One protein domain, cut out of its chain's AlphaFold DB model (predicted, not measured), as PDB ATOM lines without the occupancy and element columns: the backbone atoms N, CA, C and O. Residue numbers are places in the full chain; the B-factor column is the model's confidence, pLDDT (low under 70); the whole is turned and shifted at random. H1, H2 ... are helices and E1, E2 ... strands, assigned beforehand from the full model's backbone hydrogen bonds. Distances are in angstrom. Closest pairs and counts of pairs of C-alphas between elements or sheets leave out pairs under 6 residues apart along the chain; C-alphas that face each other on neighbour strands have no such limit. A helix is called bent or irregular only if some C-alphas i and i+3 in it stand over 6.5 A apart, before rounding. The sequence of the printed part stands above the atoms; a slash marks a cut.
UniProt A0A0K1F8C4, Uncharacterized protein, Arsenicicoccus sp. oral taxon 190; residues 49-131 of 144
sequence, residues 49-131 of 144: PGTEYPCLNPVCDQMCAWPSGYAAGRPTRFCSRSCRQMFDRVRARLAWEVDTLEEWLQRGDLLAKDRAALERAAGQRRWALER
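Overview. This is residues 49 to 131 of the 144 residues of an uncharacterized protein of Arsenicicoccus sp. oral taxon 190 (UniProt A0A0K1F8C4). The domain is a long helical hairpin, H1 and H2 folded side by side, with a small, mostly loop head at the end where H1 begins and H2 ends. The head holds the short two-strand hairpin E1 and E2 and a long loop, of which residues 68 to 73 stick out at the far end of the rod. The printed part has 83 residues, with two named strands and two named helices in the order E1, E2, H1, H2; the sheet's order is E1 - E2, antiparallel, and the class is mostly helix. The whole is extended, with a radius of gyration of the C-alphas of 18.2 A and spans of 61 by 19 by 18 A.

Arrangement. The sheet is made of E1, residues 52 to 54, and E2, residues 63 to 65, a hairpin of antiparallel neighbours whose directions stand at 148 degrees. C-alphas 52 and 65 face each other at 4.1 A. N 53 and O 64 are within hydrogen-bond range at 3.0 A, and N 64 and O 53 at 2.7 A. E1 is apart from H1, residues 81 to 105. Both E1 and E2 are apart from H2, residues 112 to 129. H1 and H2 form a helical hairpin and touch, with 23 pairs of C-alphas within 8 A. The closest are the C-alphas of Val 98 and Ala 122, 5.4 A apart. The two helices run opposite ways at a shallow tilt of 24 degrees. In both H1 and H2 every O i to N i+4 pair is within hydrogen-bond range.

Along the chain. E1 begins at C-alpha 52 at (151.287, 145.578, 78.184) and has three residues, as does E2. H1 is the longest helix, with 25 residues and 36.1 A from first to last C-alpha; C-alpha 81 is at (139.452, 136.442, 68.507). H2 has 18 residues and measures 25.7 A, ending with C-alpha 129 at (146.153, 123.567, 82.269). Neither helix is bent or irregular.

Size, cuts and confidence. The two C-alphas farthest apart are those of Gly 69 and Asp 109, at 60.8 A, and the outline is a rod. The printed part has no cut. The link from E2 to H1 is long, with 15 residues between them, and holds residues 68 to 73, which stand free. The links from E1 to E2 and from H1 to H2 are short, with 8 and 6 residues. The mean pLDDT of the printed part is 92.7, and residues 71 to 74 are under 70.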
ATOM      1  N   PRO A  49     151.298 148.926  87.329       87.94
ATOM      2  CA  PRO A  49     151.222 147.749  86.476       87.94
ATOM      3  C   PRO A  49     151.880 148.003  85.112       87.94
ATOM      4  O   PRO A  49     152.005 149.142  84.659       87.94
ATOM      5  N   GLY A  50     152.267 146.924  84.432       84.69
ATOM      6  CA  GLY A  50     152.731 147.014  83.053       84.69
ATOM      7  C   GLY A  50     151.628 147.560  82.147       84.69
ATOM      8  O   GLY A  50     150.452 147.239  82.316       84.69
ATOM      9  N   THR A  51     152.009 148.374  81.164       84.62
ATOM     10  CA  THR A  51     151.081 148.875  80.140       84.62
ATOM     11  C   THR A  51     150.710 147.800  79.123       84.62
ATOM     12  O   THR A  51     149.718 147.946  78.410       84.62
ATOM     13  N   GLU A  52     151.485 146.715  79.070       90.62
ATOM     14  CA  GLU A  52     151.287 145.578  78.184       90.62
ATOM     15  C   GLU A  52     151.643 144.269  78.891       90.62
ATOM     16  O   GLU A  52     152.554 144.217  79.721       90.62
ATOM     17  N   TYR A  53     150.947 143.199  78.517       92.69
ATOM     18  CA  TYR A  53     151.221 141.836  78.968       92.69
ATOM     19  C   TYR A  53     151.134 140.864  77.790       92.69
ATOM     20  O   TYR A  53     150.395 141.141  76.846       92.69
ATOM     21  N   PRO A  54     151.828 139.715  77.821       94.50
ATOM     22  CA  PRO A  54     151.685 138.705  76.779       94.50
ATOM     23  C   PRO A  54     150.231 138.263  76.598       94.50
ATOM     24  O   PRO A  54     149.453 138.198  77.556       94.50
ATOM     25  N   CYS A  55     149.870 137.930  75.362       94.81
ATOM     26  CA  CYS A  55     148.606 137.285  75.038       94.81
ATOM     27  C   CYS A  55     148.406 136.055  75.931       94.81
ATOM     28  O   CYS A  55     149.302 135.226  76.069       94.81
ATOM     29  N   LEU A  56     147.206 135.888  76.497       95.38
ATOM     30  CA  LEU A  56     146.919 134.729  77.346       95.38
ATOM     31  C   LEU A  56     146.959 133.394  76.593       95.38
ATOM     32  O   LEU A  56     146.964 132.354  77.239       95.38
ATOM     33  N   ASN A  57     146.970 133.393  75.255       96.12
ATOM     34  CA  ASN A  57     147.228 132.177  74.491       96.12
ATOM     35  C   ASN A  57     148.714 131.785  74.631       96.12
ATOM     36  O   ASN A  57     149.543 132.470  74.036       96.12
ATOM     37  N   PRO A  58     149.075 130.684  75.324       95.50
ATOM     38  CA  PRO A  58     150.470 130.399  75.685       95.50
ATOM     39  C   PRO A  58     151.405 130.119  74.503       95.50
ATOM     40  O   PRO A  58     152.618 130.084  74.681       95.50
ATOM     41  N   VAL A  59     150.852 129.874  73.310       94.62
ATOM     42  CA  VAL A  59     151.622 129.678  72.069       94.62
ATOM     43  C   VAL A  59     151.767 130.961  71.244       94.62
ATOM     44  O   VAL A  59     152.328 130.925  70.154       94.62
ATOM     45  N   CYS A  60     151.216 132.078  71.717       96.56
ATOM     46  CA  CYS A  60     151.291 133.378  71.065       96.56
ATOM     47  C   CYS A  60     152.346 134.247  71.758       96.56
ATOM     48  O   CYS A  60     152.389 134.323  72.981       96.56
ATOM     49  N   ASP A  61     153.161 134.931  70.964       96.06
ATOM     50  CA  ASP A  61     154.219 135.842  71.412       96.06
ATOM     51  C   ASP A  61     153.790 137.320  71.421       96.06
ATOM     52  O   ASP A  61     154.553 138.193  71.827       96.06
ATOM     53  N   GLN A  62     152.565 137.614  70.974       95.75
ATOM     54  CA  GLN A  62     152.069 138.980  70.858       95.75
ATOM     55  C   GLN A  62     151.766 139.585  72.226       95.75
ATOM     56  O   GLN A  62     151.181 138.936  73.096       95.75
ATOM     57  N   MET A  63     152.078 140.869  72.376       93.88
ATOM     58  CA  MET A  63     151.723 141.659  73.550       93.88
ATOM     59  C   MET A  63     150.313 142.237  73.404       93.88
ATOM     60  O   MET A  63     149.860 142.594  72.318       93.88
ATOM     61  N   CYS A  64     149.598 142.312  74.516       90.81
ATOM     62  CA  CYS A  64     148.298 142.941  74.637       90.81
ATOM     63  C   CYS A  64     148.432 144.175  75.525       90.81
ATOM     64  O   CYS A  64     148.753 144.060  76.709       90.81
ATOM     65  N   ALA A  65     148.156 145.343  74.955       87.88
ATOM     66  CA  ALA A  65     148.163 146.593  75.692       87.88
ATOM     67  C   ALA A  65     146.876 146.790  76.502       87.88
ATOM     68  O   ALA A  65     145.791 146.317  76.132       87.88
ATOM     69  N   TRP A  66     146.996 147.537  77.598       83.62
ATOM     70  CA  TRP A  66     145.846 148.133  78.261       83.62
ATOM     71  C   TRP A  66     145.164 149.111  77.293       83.62
ATOM     72  O   TRP A  66     145.832 149.984  76.735       83.62
ATOM     73  N   PRO A  67     143.848 148.990  77.054       79.75
ATOM     74  CA  PRO A  67     143.178 149.846  76.088       79.75
ATOM     75  C   PRO A  67     143.112 151.300  76.567       79.75
ATOM     76  O   PRO A  67     142.854 151.576  77.740       79.75
ATOM     77  N   SER A  68     143.280 152.228  75.628       77.56
ATOM     78  CA  SER A  68     143.107 153.668  75.826       77.56
ATOM     79  C   SER A  68     141.831 154.181  75.138       77.56
ATOM     80  O   SER A  68     141.187 153.476  74.353       77.56
ATOM     81  N   GLY A  69     141.425 155.414  75.456       78.00
ATOM     82  CA  GLY A  69     140.260 156.058  74.841       78.00
ATOM     83  C   GLY A  69     138.936 155.351  75.153       78.00
ATOM     84  O   GLY A  69     138.676 154.970  76.290       78.00
ATOM     85  N   TYR A  70     138.087 155.162  74.139       70.75
ATOM     86  CA  TYR A  70     136.726 154.620  74.295       70.75
ATOM     87  C   TYR A  70     136.677 153.155  74.782       70.75
ATOM     88  O   TYR A  70     135.650 152.692  75.271       70.75
ATOM     89  N   ALA A  71     137.785 152.418  74.665       63.78
ATOM     90  CA  ALA A  71     137.908 151.043  75.151       63.78
ATOM     91  C   ALA A  71     138.527 150.951  76.561       63.78
ATOM     92  O   ALA A  71     138.761 149.842  77.054       63.78
ATOM     93  N   ALA A  72     138.805 152.089  77.210       68.38
ATOM     94  CA  ALA A  72     139.418 152.140  78.531       68.38
ATOM     95  C   ALA A  72     138.630 151.311  79.562       68.38
ATOM     96  O   ALA A  72     137.402 151.351  79.630       68.38
ATOM     97  N   GLY A  73     139.358 150.545  80.380       67.69
ATOM     98  CA  GLY A  73     138.790 149.777  81.493       67.69
ATOM     99  C   GLY A  73     138.426 148.319  81.193       67.69
ATOM    100  O   GLY A  73     138.028 147.607  82.115       67.69
ATOM    101  N   ARG A  74     138.590 147.825  79.955       69.62
ATOM    102  CA  ARG A  74     138.413 146.395  79.643       69.62
ATOM    103  C   ARG A  74     139.677 145.779  79.035       69.62
ATOM    104  O   ARG A  74     139.814 145.804  77.817       69.62
ATOM    105  N   PRO A  75     140.568 145.164  79.831       70.56
ATOM    106  CA  PRO A  75     141.820 144.629  79.309       70.56
ATOM    107  C   PRO A  75     141.575 143.611  78.191       70.56
ATOM    108  O   PRO A  75     140.857 142.617  78.364       70.56
ATOM    109  N   THR A  76     142.203 143.842  77.042       81.06
ATOM    110  CA  THR A  76     142.326 142.851  75.975       81.06
ATOM    111  C   THR A  76     143.268 141.760  76.460       81.06
ATOM    112  O   THR A  76     144.470 141.946  76.517       81.06
ATOM    113  N   ARG A  77     142.721 140.611  76.859       90.44
ATOM    114  CA  ARG A  77     143.524 139.455  77.306       90.44
ATOM    115  C   ARG A  77     144.149 138.669  76.146       90.44
ATOM    116  O   ARG A  77     145.020 137.833  76.350       90.44
ATOM    117  N   PHE A  78     143.641 138.898  74.938       93.19
ATOM    118  CA  PHE A  78     144.038 138.208  73.721       93.19
ATOM    119  C   PHE A  78     144.245 139.234  72.614       93.19
ATOM    120  O   PHE A  78     143.409 140.123  72.449       93.19
ATOM    121  N   CYS A  79     145.290 139.051  71.810       93.06
ATOM    122  CA  CYS A  79     145.571 139.912  70.660       93.06
ATOM    123  C   CYS A  79     144.540 139.744  69.528       93.06
ATOM    124  O   CYS A  79     144.423 140.588  68.647       93.06
ATOM    125  N   SER A  80     143.777 138.645  69.535       93.06
ATOM    126  CA  SER A  80     142.769 138.356  68.516       93.06
ATOM    127  C   SER A  80     141.671 137.419  69.019       93.06
ATOM    128  O   SER A  80     141.849 136.638  69.959       93.06
ATOM    129  N   ARG A  81     140.530 137.427  68.315       92.94
ATOM    130  CA  ARG A  81     139.452 136.442  68.507       92.94
ATOM    131  C   ARG A  81     139.938 135.008  68.278       92.94
ATOM    132  O   ARG A  81     139.498 134.112  68.992       92.94
ATOM    133  N   SER A  82     140.841 134.801  67.320       95.69
ATOM    134  CA  SER A  82     141.420 133.484  67.030       95.69
ATOM    135  C   SER A  82     142.232 132.956  68.218       95.69
ATOM    136  O   SER A  82     142.003 131.835  68.666       95.69
ATOM    137  N   CYS A  83     143.090 133.797  68.814       96.19
ATOM    138  CA  CYS A  83     143.846 133.432  70.017       96.19
ATOM    139  C   CYS A  83     142.936 133.070  71.191       96.19
ATOM    140  O   CYS A  83     143.176 132.065  71.855       96.19
ATOM    141  N   ARG A  84     141.853 133.829  71.402       94.94
ATOM    142  CA  ARG A  84     140.843 133.483  72.409       94.94
ATOM    143  C   ARG A  84     140.205 132.118  72.133       94.94
ATOM    144  O   ARG A  84     140.116 131.293  73.029       94.94
ATOM    145  N   GLN A  85     139.764 131.870  70.902       95.81
ATOM    146  CA  GLN A  85     139.111 130.607  70.548       95.81
ATOM    147  C   GLN A  85     140.047 129.407  70.697       95.81
ATOM    148  O   GLN A  85     139.621 128.358  71.172       95.81
ATOM    149  N   MET A  86     141.312 129.549  70.300       97.06
ATOM    150  CA  MET A  86     142.324 128.511  70.483       97.06
ATOM    151  C   MET A  86     142.552 128.227  71.968       97.06
ATOM    152  O   MET A  86     142.493 127.068  72.374       97.06
ATOM    153  N   PHE A  87     142.730 129.276  72.773       97.31
ATOM    154  CA  PHE A  87     142.855 129.171  74.223       97.31
ATOM    155  C   PHE A  87     141.670 128.426  74.846       97.31
ATOM    156  O   PHE A  87     141.868 127.433  75.542       97.31
ATOM    157  N   ASP A  88     140.441 128.863  74.551       95.94
ATOM    158  CA  ASP A  88     139.219 128.291  75.123       95.94
ATOM    159  C   ASP A  88     139.077 126.804  74.746       95.94
ATOM    160  O   ASP A  88     138.757 125.973  75.597       95.94
ATOM    161  N   ARG A  89     139.385 126.443  73.490       97.38
ATOM    162  CA  ARG A  89     139.358 125.050  73.010       97.38
ATOM    163  C   ARG A  89     140.390 124.173  73.707       97.38
ATOM    164  O   ARG A  89     140.051 123.075  74.140       97.38
ATOM    165  N   VAL A  90     141.640 124.630  73.806       97.81
ATOM    166  CA  VAL A  90     142.707 123.842  74.440       97.81
ATOM    167  C   VAL A  90     142.429 123.679  75.929       97.81
ATOM    168  O   VAL A  90     142.546 122.569  76.440       97.81
ATOM    169  N   ARG A  91     141.977 124.740  76.602       97.88
ATOM    170  CA  ARG A  91     141.562 124.681  78.005       97.88
ATOM    171  C   ARG A  91     140.440 123.667  78.220       97.88
ATOM    172  O   ARG A  91     140.555 122.831  79.107       97.88
ATOM    173  N   ALA A  92     139.379 123.729  77.412       97.56
ATOM    174  CA  ALA A  92     138.247 122.808  77.515       97.56
ATOM    175  C   ALA A  92     138.672 121.352  77.281       97.56
ATOM    176  O   ALA A  92     138.292 120.475  78.051       97.56
ATOM    177  N   ARG A  93     139.515 121.104  76.268       98.25
ATOM    178  CA  ARG A  93     140.071 119.773  76.003       98.25
ATOM    179  C   ARG A  93     140.901 119.266  77.182       98.25
ATOM    180  O   ARG A  93     140.698 118.141  77.610       98.25
ATOM    181  N   LEU A  94     141.823 120.078  77.702       98.31
ATOM    182  CA  LEU A  94     142.684 119.690  78.824       98.31
ATOM    183  C   LEU A  94     141.879 119.408  80.094       98.31
ATOM    184  O   LEU A  94     142.178 118.435  80.769       98.31
ATOM    185  N   ALA A  95     140.868 120.226  80.398       98.06
ATOM    186  CA  ALA A  95     139.978 119.985  81.531       98.06
ATOM    187  C   ALA A  95     139.252 118.640  81.385       98.06
ATOM    188  O   ALA A  95     139.363 117.795  82.263       98.06
ATOM    189  N   TRP A  96     138.634 118.395  80.226       98.50
ATOM    190  CA  TRP A  96     137.977 117.118  79.944       98.50
ATOM    191  C   TRP A  96     138.942 115.921  80.008       98.50
ATOM    192  O   TRP A  96     138.585 114.870  80.536       98.50
ATOM    193  N   GLU A  97     140.172 116.066  79.497       98.62
ATOM    194  CA  GLU A  97     141.201 115.022  79.589       98.62
ATOM    195  C   GLU A  97     141.583 114.729  81.050       98.62
ATOM    196  O   GLU A  97     141.750 113.562  81.395       98.62
ATOM    197  N   VAL A  98     141.724 115.754  81.902       98.50
ATOM    198  CA  VAL A  98     141.994 115.570  83.339       98.50
ATOM    199  C   VAL A  98     140.844 114.820  83.997       98.50
ATOM    200  O   VAL A  98     141.099 113.772  84.586       98.50
ATOM    201  N   ASP A  99     139.611 115.300  83.828       98.38
ATOM    202  CA  ASP A  99     138.417 114.689  84.423       98.38
ATOM    203  C   ASP A  99     138.308 113.214  84.011       98.38
ATOM    204  O   ASP A  99     138.189 112.326  84.852       98.38
ATOM    205  N   THR A 100     138.483 112.929  82.718       98.44
ATOM    206  CA  THR A 100     138.458 111.561  82.185       98.44
ATOM    207  C   THR A 100     139.535 110.685  82.830       98.44
ATOM    208  O   THR A 100     139.260 109.566  83.256       98.44
ATOM    209  N   LEU A 101     140.784 111.153  82.900       98.19
ATOM    210  CA  LEU A 101     141.881 110.367  83.475       98.19
ATOM    211  C   LEU A 101     141.666 110.101  84.971       98.19
ATOM    212  O   LEU A 101     141.979 109.010  85.449       98.19
ATOM    213  N   GLU A 102     141.117 111.072  85.698       97.44
ATOM    214  CA  GLU A 102     140.783 110.939  87.114       97.44
ATOM    215  C   GLU A 102     139.630 109.950  87.336       97.44
ATOM    216  O   GLU A 102     139.734 109.098  88.219       97.44
ATOM    217  N   GLU A 103     138.598 109.954  86.490       97.44
ATOM    218  CA  GLU A 103     137.533 108.939  86.500       97.44
ATOM    219  C   GLU A 103     138.081 107.522  86.274       97.44
ATOM    220  O   GLU A 103     137.691 106.573  86.959       97.44
ATOM    221  N   TRP A 104     139.018 107.344  85.338       97.12
ATOM    222  CA  TRP A 104     139.660 106.043  85.126       97.12
ATOM    223  C   TRP A 104     140.495 105.612  86.334       97.12
ATOM    224  O   TRP A 104     140.454 104.440  86.705       97.12
ATOM    225  N   LEU A 105     141.201 106.537  86.988       96.62
ATOM    226  CA  LEU A 105     141.990 106.254  88.192       96.62
ATOM    227  C   LEU A 105     141.149 105.780  89.383       96.62
ATOM    228  O   LEU A 105     141.675 105.068  90.247       96.62
ATOM    229  N   GLN A 106     139.863 106.135  89.424       95.44
ATOM    230  CA  GLN A 106     138.919 105.675  90.446       95.44
ATOM    231  C   GLN A 106     138.511 104.206  90.274       95.44
ATOM    232  O   GLN A 106     137.946 103.617  91.196       95.44
ATOM    233  N   ARG A 107     138.816 103.577  89.132       92.81
ATOM    234  CA  ARG A 107     138.522 102.156  88.925       92.81
ATOM    235  C   ARG A 107     139.462 101.279  89.758       92.81
ATOM    236  O   ARG A 107     140.679 101.486  89.802       92.81
ATOM    237  N   GLY A 108     138.877 100.307  90.457       82.25
ATOM    238  CA  GLY A 108     139.584  99.429  91.395       82.25
ATOM    239  C   GLY A 108     140.339  98.267  90.744       82.25
ATOM    240  O   GLY A 108     141.103  97.590  91.424       82.25
ATOM    241  N   ASP A 109     140.150  98.036  89.447       93.25
ATOM    242  CA  ASP A 109     140.664  96.892  88.685       93.25
ATOM    243  C   ASP A 109     141.938  97.200  87.874       93.25
ATOM    244  O   ASP A 109     142.411  96.366  87.102       93.25
ATOM    245  N   LEU A 110     142.529  98.383  88.056       94.19
ATOM    246  CA  LEU A 110     143.745  98.778  87.347       94.19
ATOM    247  C   LEU A 110     144.989  98.041  87.856       94.19
ATOM    248  O   LEU A 110     145.292  98.037  89.052       94.19
ATOM    249  N   LEU A 111     145.797  97.534  86.921       96.06
ATOM    250  CA  LEU A 111     147.157  97.094  87.223       96.06
ATOM    251  C   LEU A 111     148.012  98.290  87.667       96.06
ATOM    252  O   LEU A 111     147.852  99.410  87.176       96.06
ATOM    253  N   ALA A 112     148.998  98.044  88.535       95.06
ATOM    254  CA  ALA A 112     149.874  99.095  89.067       95.06
ATOM    255  C   ALA A 112     150.572  99.923  87.969       95.06
ATOM    256  O   ALA A 112     150.677 101.144  88.075       95.06
ATOM    257  N   LYS A 113     151.008  99.267  86.883       96.44
ATOM    258  CA  LYS A 113     151.639  99.935  85.731       96.44
ATOM    259  C   LYS A 113     150.687 100.898  85.009       96.44
ATOM    260  O   LYS A 113     151.114 101.973  84.592       96.44
ATOM    261  N   ASP A 114     149.413 100.527  84.895       97.19
ATOM    262  CA  ASP A 114     148.408 101.295  84.162       97.19
ATOM    263  C   ASP A 114     147.961 102.487  85.013       97.19
ATOM    264  O   ASP A 114     147.888 103.610  84.515       97.19
ATOM    265  N   ARG A 115     147.812 102.283  86.330       97.31
ATOM    266  CA  ARG A 115     147.611 103.364  87.305       97.31
ATOM    267  C   ARG A 115     148.728 104.410  87.233       97.31
ATOM    268  O   ARG A 115     148.437 105.587  87.047       97.31
ATOM    269  N   ALA A 116     149.994 103.993  87.289       97.56
ATOM    270  CA  ALA A 116     151.129 104.918  87.219       97.56
ATOM    271  C   ALA A 116     151.192 105.692  85.885       97.56
ATOM    272  O   ALA A 116     151.595 106.858  85.846       97.56
ATOM    273  N   ALA A 117     150.798 105.059  84.774       97.94
ATOM    274  CA  ALA A 117     150.710 105.724  83.477       97.94
ATOM    275  C   ALA A 117     149.603 106.794  83.456       97.94
ATOM    276  O   ALA A 117     149.848 107.911  82.992       97.94
ATOM    277  N   LEU A 118     148.422 106.477  83.997       98.00
ATOM    278  CA  LEU A 118     147.294 107.403  84.112       98.00
ATOM    279  C   LEU A 118     147.613 108.585  85.038       98.00
ATOM    280  O   LEU A 118     147.378 109.729  84.658       98.00
ATOM    281  N   GLU A 119     148.222 108.344  86.201       98.00
ATOM    282  CA  GLU A 119     148.650 109.399  87.136       98.00
ATOM    283  C   GLU A 119     149.623 110.378  86.475       98.00
ATOM    284  O   GLU A 119     149.461 111.599  86.578       98.00
ATOM    285  N   ARG A 120     150.613 109.855  85.739       98.50
ATOM    286  CA  ARG A 120     151.570 110.677  84.989       98.50
ATOM    287  C   ARG A 120     150.871 111.507  83.917       98.50
ATOM    288  O   ARG A 120     151.170 112.694  83.778       98.50
ATOM    289  N   ALA A 121     149.954 110.901  83.164       98.50
ATOM    290  CA  ALA A 121     149.195 111.598  82.135       98.50
ATOM    291  C   ALA A 121     148.341 112.723  82.742       98.50
ATOM    292  O   ALA A 121     148.418 113.860  82.273       98.50
ATOM    293  N   ALA A 122     147.607 112.441  83.822       98.38
ATOM    294  CA  ALA A 122     146.780 113.421  84.522       98.38
ATOM    295  C   ALA A 122     147.632 114.576  85.067       98.38
ATOM    296  O   ALA A 122     147.311 115.744  84.849       98.38
ATOM    297  N   GLY A 123     148.773 114.265  85.692       98.44
ATOM    298  CA  GLY A 123     149.733 115.264  86.166       98.44
ATOM    299  C   GLY A 123     150.246 116.173  85.045       98.44
ATOM    300  O   GLY A 123     150.262 117.392  85.201       98.44
ATOM    301  N   GLN A 124     150.585 115.605  83.883       98.56
ATOM    302  CA  GLN A 124     151.018 116.388  82.724       98.56
ATOM    303  C   GLN A 124     149.920 117.338  82.221       98.56
ATOM    304  O   GLN A 124     150.217 118.482  81.873       98.56
ATOM    305  N   ARG A 125     148.655 116.892  82.175       98.50
ATOM    306  CA  ARG A 125     147.537 117.737  81.724       98.50
ATOM    307  C   ARG A 125     147.217 118.838  82.727       98.50
ATOM    308  O   ARG A 125     147.016 119.970  82.297       98.50
ATOM    309  N   ARG A 126     147.246 118.546  84.032       98.38
ATOM    310  CA  ARG A 126     147.089 119.556  85.093       98.38
ATOM    311  C   ARG A 126     148.158 120.641  84.985       98.38
ATOM    312  O   ARG A 126     147.815 121.815  84.895       98.38
ATOM    313  N   TRP A 127     149.424 120.247  84.851       98.06
ATOM    314  CA  TRP A 127     150.526 121.189  84.631       98.06
ATOM    315  C   TRP A 127     150.344 122.029  83.356       98.06
ATOM    316  O   TRP A 127     150.614 123.230  83.340       98.06
ATOM    317  N   ALA A 128     149.858 121.433  82.262       98.00
ATOM    318  CA  ALA A 128     149.556 122.189  81.050       98.00
ATOM    319  C   ALA A 128     148.403 123.186  81.272       98.00
ATOM    320  O   ALA A 128     148.493 124.327  80.816       98.00
ATOM    321  N   LEU A 129     147.353 122.777  81.991       96.94
ATOM    322  CA  LEU A 129     146.153 123.567  82.269       96.94
ATOM    323  C   LEU A 129     146.440 124.817  83.116       96.94
ATOM    324  O   LEU A 129     145.748 125.816  82.948       96.94
ATOM    325  N   GLU A 130     147.492 124.820  83.940       96.81
ATOM    326  CA  GLU A 130     147.947 126.004  84.697       96.81
ATOM    327  C   GLU A 130     148.233 127.222  83.802       96.81
ATOM    328  O   GLU A 130     148.081 128.365  84.228       96.81
ATOM    329  N   ARG A 131     148.593 126.997  82.532       96.81
ATOM    330  CA  ARG A 131     148.812 128.064  81.538       96.81
ATOM    331  C   ARG A 131     147.511 128.622  80.959       96.81
ATOM    332  O   ARG A 131     147.541 129.610  80.234       96.81
TER     333      ARG A 131